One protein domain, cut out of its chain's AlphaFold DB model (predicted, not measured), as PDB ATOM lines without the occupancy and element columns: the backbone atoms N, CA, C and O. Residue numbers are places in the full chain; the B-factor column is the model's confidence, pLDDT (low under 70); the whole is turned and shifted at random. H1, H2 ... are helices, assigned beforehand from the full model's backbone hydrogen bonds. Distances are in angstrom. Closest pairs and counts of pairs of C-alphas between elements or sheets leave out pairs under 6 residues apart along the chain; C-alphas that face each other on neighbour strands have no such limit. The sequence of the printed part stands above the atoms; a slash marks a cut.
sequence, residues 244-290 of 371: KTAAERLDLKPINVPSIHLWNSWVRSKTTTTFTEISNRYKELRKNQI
ATOM      1  N   LYS A 244     170.602 198.923 144.538       89.31
ATOM      2  CA  LYS A 244     170.778 199.839 143.402       89.31
ATOM      3  C   LYS A 244     170.152 199.289 142.127       89.31
ATOM      4  O   LYS A 244     169.519 200.047 141.395       89.31
ATOM      5  N   THR A 245     170.301 197.991 141.859       92.12
ATOM      6  CA  THR A 245     169.722 197.366 140.661       92.12
ATOM      7  C   THR A 245     168.311 196.832 140.903       92.12
ATOM      8  O   THR A 245     167.902 196.531 142.026       92.12
ATOM      9  N   ALA A 246     167.550 196.667 139.817       86.56
ATOM     10  CA  ALA A 246     166.269 195.970 139.867       86.56
ATOM     11  C   ALA A 246     166.436 194.491 140.271       86.56
ATOM     12  O   ALA A 246     165.593 193.978 140.996       86.56
ATOM     13  N   ALA A 247     167.532 193.834 139.866       88.25
ATOM     14  CA  ALA A 247     167.820 192.438 140.204       88.25
ATOM     15  C   ALA A 247     167.964 192.226 141.721       88.25
ATOM     16  O   ALA A 247     167.231 191.421 142.287       88.25
ATOM     17  N   GLU A 248     168.783 193.039 142.402       91.00
ATOM     18  CA  GLU A 248     168.909 193.013 143.872       91.00
ATOM     19  C   GLU A 248     167.547 193.158 144.576       91.00
ATOM     20  O   GLU A 248     167.274 192.499 145.580       91.00
ATOM     21  N   ARG A 249     166.656 194.007 144.042       90.50
ATOM     22  CA  ARG A 249     165.304 194.199 144.591       90.50
ATOM     23  C   ARG A 249     164.370 193.022 144.309       90.50
ATOM     24  O   ARG A 249     163.408 192.860 145.051       90.50
ATOM     25  N   LEU A 250     164.621 192.212 143.281       88.31
ATOM     26  CA  LEU A 250     163.876 190.978 143.007       88.31
ATOM     27  C   LEU A 250     164.356 189.834 143.915       88.31
ATOM     28  O   LEU A 250     163.519 189.126 144.468       88.31
ATOM     29  N   ASP A 251     165.666 189.717 144.153       89.50
ATOM     30  CA  ASP A 251     166.253 188.719 145.066       89.50
ATOM     31  C   ASP A 251     165.823 188.930 146.530       89.50
ATOM     32  O   ASP A 251     165.681 187.976 147.295       89.50
ATOM     33  N   LEU A 252     165.549 190.180 146.922       89.88
ATOM     34  CA  LEU A 252     164.993 190.533 148.233       89.88
ATOM     35  C   LEU A 252     163.500 190.182 148.401       89.88
ATOM     36  O   LEU A 252     162.967 190.340 149.502       89.88
ATOM     37  N   LYS A 253     162.796 189.724 147.356       90.56
ATOM     38  CA  LYS A 253     161.358 189.432 147.424       90.56
ATOM     39  C   LYS A 253     161.066 188.223 148.336       90.56
ATOM     40  O   LYS A 253     161.480 187.106 148.022       90.56
ATOM     41  N   PRO A 254     160.212 188.364 149.369       86.38
ATOM     42  CA  PRO A 254     159.757 187.224 150.161       86.38
ATOM     43  C   PRO A 254     158.976 186.185 149.335       86.38
ATOM     44  O   PRO A 254     158.158 186.517 148.466       86.38
ATOM     45  N   ILE A 255     159.198 184.904 149.642       82.19
ATOM     46  CA  ILE A 255     158.588 183.757 148.941       82.19
ATOM     47  C   ILE A 255     157.052 183.802 149.030       82.19
ATOM     48  O   ILE A 255     156.369 183.500 148.057       82.19
ATOM     49  N   ASN A 256     156.509 184.245 150.167       82.25
ATOM     50  CA  ASN A 256     155.071 184.314 150.439       82.25
ATOM     51  C   ASN A 256     154.328 185.466 149.731       82.25
ATOM     52  O   ASN A 256     153.105 185.513 149.811       82.25
ATOM     53  N   VAL A 257     155.017 186.392 149.051       84.25
ATOM     54  CA  VAL A 257     154.352 187.410 148.215       84.25
ATOM     55  C   VAL A 257     153.956 186.751 146.882       84.25
ATOM     56  O   VAL A 257     154.856 186.385 146.120       84.25
ATOM     57  N   PRO A 258     152.660 186.586 146.556       83.69
ATOM     58  CA  PRO A 258     152.239 185.686 145.477       83.69
ATOM     59  C   PRO A 258     152.471 186.245 144.068       83.69
ATOM     60  O   PRO A 258     152.605 185.478 143.122       83.69
ATOM     61  N   SER A 259     152.541 187.572 143.910       91.06
ATOM     62  CA  SER A 259     152.699 188.238 142.613       91.06
ATOM     63  C   SER A 259     153.869 189.217 142.619       91.06
ATOM     64  O   SER A 259     154.077 189.962 143.580       91.06
ATOM     65  N   ILE A 260     154.610 189.255 141.509       89.62
ATOM     66  CA  ILE A 260     155.704 190.207 141.303       89.62
ATOM     67  C   ILE A 260     155.197 191.652 141.187       89.62
ATOM     68  O   ILE A 260     155.897 192.586 141.567       89.62
ATOM     69  N   HIS A 261     153.948 191.845 140.750       91.00
ATOM     70  CA  HIS A 261     153.321 193.164 140.647       91.00
ATOM     71  C   HIS A 261     153.006 193.747 142.031       91.00
ATOM     72  O   HIS A 261     153.262 194.926 142.267       91.00
ATOM     73  N   LEU A 262     152.547 192.912 142.974       91.50
ATOM     74  CA  LEU A 262     152.344 193.312 144.374       91.50
ATOM     75  C   LEU A 262     153.672 193.697 145.039       91.50
ATOM     76  O   LEU A 262     153.747 194.723 145.712       91.50
ATOM     77  N   TRP A 263     154.732 192.917 144.796       92.88
ATOM     78  CA  TRP A 263     156.078 193.256 145.259       92.88
ATOM     79  C   TRP A 263     156.556 194.593 144.683       92.88
ATOM     80  O   TRP A 263     156.928 195.482 145.440       92.88
ATOM     81  N   ASN A 264     156.473 194.782 143.365       92.00
ATOM     82  CA  ASN A 264     156.921 196.012 142.709       92.00
ATOM     83  C   ASN A 264     156.104 197.246 143.136       92.00
ATOM     84  O   ASN A 264     156.669 198.332 143.253       92.00
ATOM     85  N   SER A 265     154.806 197.092 143.417       93.06
ATOM     86  CA  SER A 265     153.965 198.154 143.989       93.06
ATOM     87  C   SER A 265     154.414 198.537 145.407       93.06
ATOM     88  O   SER A 265     154.614 199.715 145.706       93.06
ATOM     89  N   TRP A 266     154.688 197.544 146.261       93.12
ATOM     90  CA  TRP A 266     155.226 197.769 147.607       93.12
ATOM     91  C   TRP A 266     156.635 198.387 147.592       93.12
ATOM     92  O   TRP A 266     156.916 199.304 148.359       93.12
ATOM     93  N   VAL A 267     157.514 197.947 146.683       92.38
ATOM     94  CA  VAL A 267     158.839 198.558 146.483       92.38
ATOM     95  C   VAL A 267     158.684 200.035 146.115       92.38
ATOM     96  O   VAL A 267     159.309 200.878 146.754       92.38
ATOM     97  N   ARG A 268     157.805 200.366 145.154       91.44
ATOM     98  CA  ARG A 268     157.518 201.757 144.759       91.44
ATOM     99  C   ARG A 268     157.079 202.602 145.959       91.44
ATOM    100  O   ARG A 268     157.719 203.619 146.226       91.44
ATOM    101  N   SER A 269     156.086 202.156 146.734       91.56
ATOM    102  CA  SER A 269     155.567 202.906 147.894       91.56
ATOM    103  C   SER A 269     156.550 203.042 149.066       91.56
ATOM    104  O   SER A 269     156.350 203.884 149.940       91.56
ATOM    105  N   LYS A 270     157.648 202.270 149.084       90.81
ATOM    106  CA  LYS A 270     158.765 202.422 150.038       90.81
ATOM    107  C   LYS A 270     159.995 203.133 149.454       90.81
ATOM    108  O   LYS A 270     161.014 203.254 150.136       90.81
ATOM    109  N   THR A 271     159.878 203.664 148.234       88.00
ATOM    110  CA  THR A 271     160.893 204.496 147.558       88.00
ATOM    111  C   THR A 271     160.431 205.923 147.230       88.00
ATOM    112  O   THR A 271     161.199 206.667 146.629       88.00
ATOM    113  N   THR A 272     159.220 206.337 147.626       92.88
ATOM    114  CA  THR A 272     158.742 207.712 147.384       92.88
ATOM    115  C   THR A 272     159.483 208.758 148.229       92.88
ATOM    116  O   THR A 272     160.086 208.456 149.270       92.88
ATOM    117  N   THR A 273     159.403 210.016 147.786       93.12
ATOM    118  CA  THR A 273     159.813 211.208 148.546       93.12
ATOM    119  C   THR A 273     159.030 211.304 149.855       93.12
ATOM    120  O   THR A 273     159.633 211.245 150.924       93.12
ATOM    121  N   THR A 274     157.699 211.226 149.783       93.19
ATOM    122  CA  THR A 274     156.784 211.245 150.938       93.19
ATOM    123  C   THR A 274     157.124 210.196 152.001       93.19
ATOM    124  O   THR A 274     157.215 210.504 153.189       93.19
ATOM    125  N   PHE A 275     157.416 208.950 151.607       91.69
ATOM    126  CA  PHE A 275     157.848 207.914 152.550       91.69
ATOM    127  C   PHE A 275     159.240 208.203 153.139       91.69
ATOM    128  O   PHE A 275     159.549 207.792 154.257       91.69
ATOM    129  N   THR A 276     160.100 208.915 152.411       91.00
ATOM    130  CA  THR A 276     161.416 209.349 152.899       91.00
ATOM    131  C   THR A 276     161.309 210.487 153.908       91.00
ATOM    132  O   THR A 276     161.958 210.402 154.947       91.00
ATOM    133  N   GLU A 277     160.456 211.479 153.660       94.75
ATOM    134  CA  GLU A 277     160.142 212.572 154.590       94.75
ATOM    135  C   GLU A 277     159.574 212.023 155.906       94.75
ATOM    136  O   GLU A 277     160.138 212.262 156.975       94.75
ATOM    137  N   ILE A 278     158.540 211.175 155.828       92.56
ATOM    138  CA  ILE A 278     157.945 210.489 156.987       92.56
ATOM    139  C   ILE A 278     159.007 209.659 157.731       92.56
ATOM    140  O   ILE A 278     159.147 209.756 158.953       92.56
ATOM    141  N   SER A 279     159.817 208.878 157.005       90.62
ATOM    142  CA  SER A 279     160.899 208.076 157.593       90.62
ATOM    143  C   SER A 279     161.958 208.933 158.298       90.62
ATOM    144  O   SER A 279     162.507 208.499 159.312       90.62
ATOM    145  N   ASN A 280     162.254 210.136 157.800       92.88
ATOM    146  CA  ASN A 280     163.206 211.056 158.421       92.88
ATOM    147  C   ASN A 280     162.617 211.719 159.675       92.88
ATOM    148  O   ASN A 280     163.251 211.642 160.727       92.88
ATOM    149  N   ARG A 281     161.362 212.189 159.627       94.75
ATOM    150  CA  ARG A 281     160.620 212.692 160.801       94.75
ATOM    151  C   ARG A 281     160.641 211.685 161.962       94.75
ATOM    152  O   ARG A 281     160.970 212.044 163.091       94.75
ATOM    153  N   TYR A 282     160.384 210.398 161.701       90.62
ATOM    154  CA  TYR A 282     160.468 209.360 162.742       90.62
ATOM    155  C   TYR A 282     161.903 209.065 163.226       90.62
ATOM    156  O   TYR A 282     162.092 208.723 164.396       90.62
ATOM    157  N   LYS A 283     162.939 209.224 162.386       89.81
ATOM    158  CA  LYS A 283     164.348 209.146 162.833       89.81
ATOM    159  C   LYS A 283     164.718 210.318 163.739       89.81
ATOM    160  O   LYS A 283     165.415 210.100 164.722       89.81
ATOM    161  N   GLU A 284     164.259 211.527 163.438       90.88
ATOM    162  CA  GLU A 284     164.502 212.730 164.246       90.88
ATOM    163  C   GLU A 284     163.810 212.632 165.607       90.88
ATOM    164  O   GLU A 284     164.463 212.791 166.641       90.88
ATOM    165  N   LEU A 285     162.536 212.222 165.624       90.06
ATOM    166  CA  LEU A 285     161.816 211.895 166.858       90.06
ATOM    167  C   LEU A 285     162.587 210.865 167.704       90.06
ATOM    168  O   LEU A 285     162.715 211.053 168.911       90.06
ATOM    169  N   ARG A 286     163.177 209.827 167.089       87.50
ATOM    170  CA  ARG A 286     164.059 208.866 167.782       87.50
ATOM    171  C   ARG A 286     165.397 209.464 168.240       87.50
ATOM    172  O   ARG A 286     165.802 209.188 169.365       87.50
ATOM    173  N   LYS A 287     166.075 210.297 167.435       84.81
ATOM    174  CA  LYS A 287     167.327 210.991 167.826       84.81
ATOM    175  C   LYS A 287     167.124 211.843 169.093       84.81
ATOM    176  O   LYS A 287     168.040 211.916 169.924       84.81
ATOM    177  N   ASN A 288     165.922 212.404 169.250       84.25
ATOM    178  CA  ASN A 288     165.502 213.263 170.360       84.25
ATOM    179  C   ASN A 288     165.019 212.509 171.615       84.25
ATOM    180  O   ASN A 288     164.896 213.129 172.672       84.25
ATOM    181  N   GLN A 289     164.788 211.191 171.559       85.81
ATOM    182  CA  GLN A 289     164.458 210.410 172.758       85.81
ATOM    183  C   GLN A 289     165.652 210.327 173.723       85.81
ATOM    184  O   GLN A 289     166.813 210.229 173.312       85.81
ATOM    185  N   ILE A 290     165.358 210.338 175.027       83.12
ATOM    186  CA  ILE A 290     166.357 210.219 176.097       83.12
ATOM    187  C   ILE A 290     166.660 208.726 176.319       83.12
ATOM    188  O   ILE A 290     165.786 208.004 176.795       83.12
TER     189      ILE A 290
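This is residues 244 to 290 of the 371 residues of an uncharacterized protein of Brassica oleracea var. oleracea (UniProt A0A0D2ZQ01). The longest helix, H3, sticks out as an arm from a small head, and it follows H2 in a broken line with an angled joint at residues 270 to 272. In the head, the stretch of residues 252 to 259 loops from H1 to H2, and H1 sits off to one side of H2 with a gap between them. The contacts are few. The printed part has 47 residues with three named helices, in the order H1, H2, H3, and no named strand; the class is all helix. The whole is only just loose, close to extended, with a radius of gyration of the C-alphas of 14.2 A and spans of 41 by 20 by 19 A.

H3, residues 273 to 287, and H2, residues 260 to 269, are close but not clearly touching. Their closest C-alphas, those of Ser 269 and Phe 275, are 7.2 A apart. They run the same way at a steep tilt of 60 degrees. H2 and H1, residues 246 to 251, are near each other, with 8 pairs of C-alphas within 10 A. H1 and H3 are apart. In H1, H2 and H3 every O i to N i+4 pair is within hydrogen-bond range.

H3 measures 20.7 A from C-alpha 273 to C-alpha 287, at (167.327, 210.991, 167.826). H2 measures 14.3 A and begins with C-alpha 260 at (155.704, 190.207, 141.303). H1 measures 8.9 A and begins with C-alpha 246 at (166.269, 195.970, 139.867).

The outline is only just elongated; the two C-alphas farthest apart, those of Ser 259 and Ile 290, are 42.3 A apart. Residues 271 to 278, of which 273 to 278 belong to H3, stand free, as do residues 280 to 290, of which 280 to 287 belong to H3. The link from H2 to H3 is tight and that from H1 to H2 is short. The printed part has no cut, its mean pLDDT is 89.7, and no printed residue is under 70.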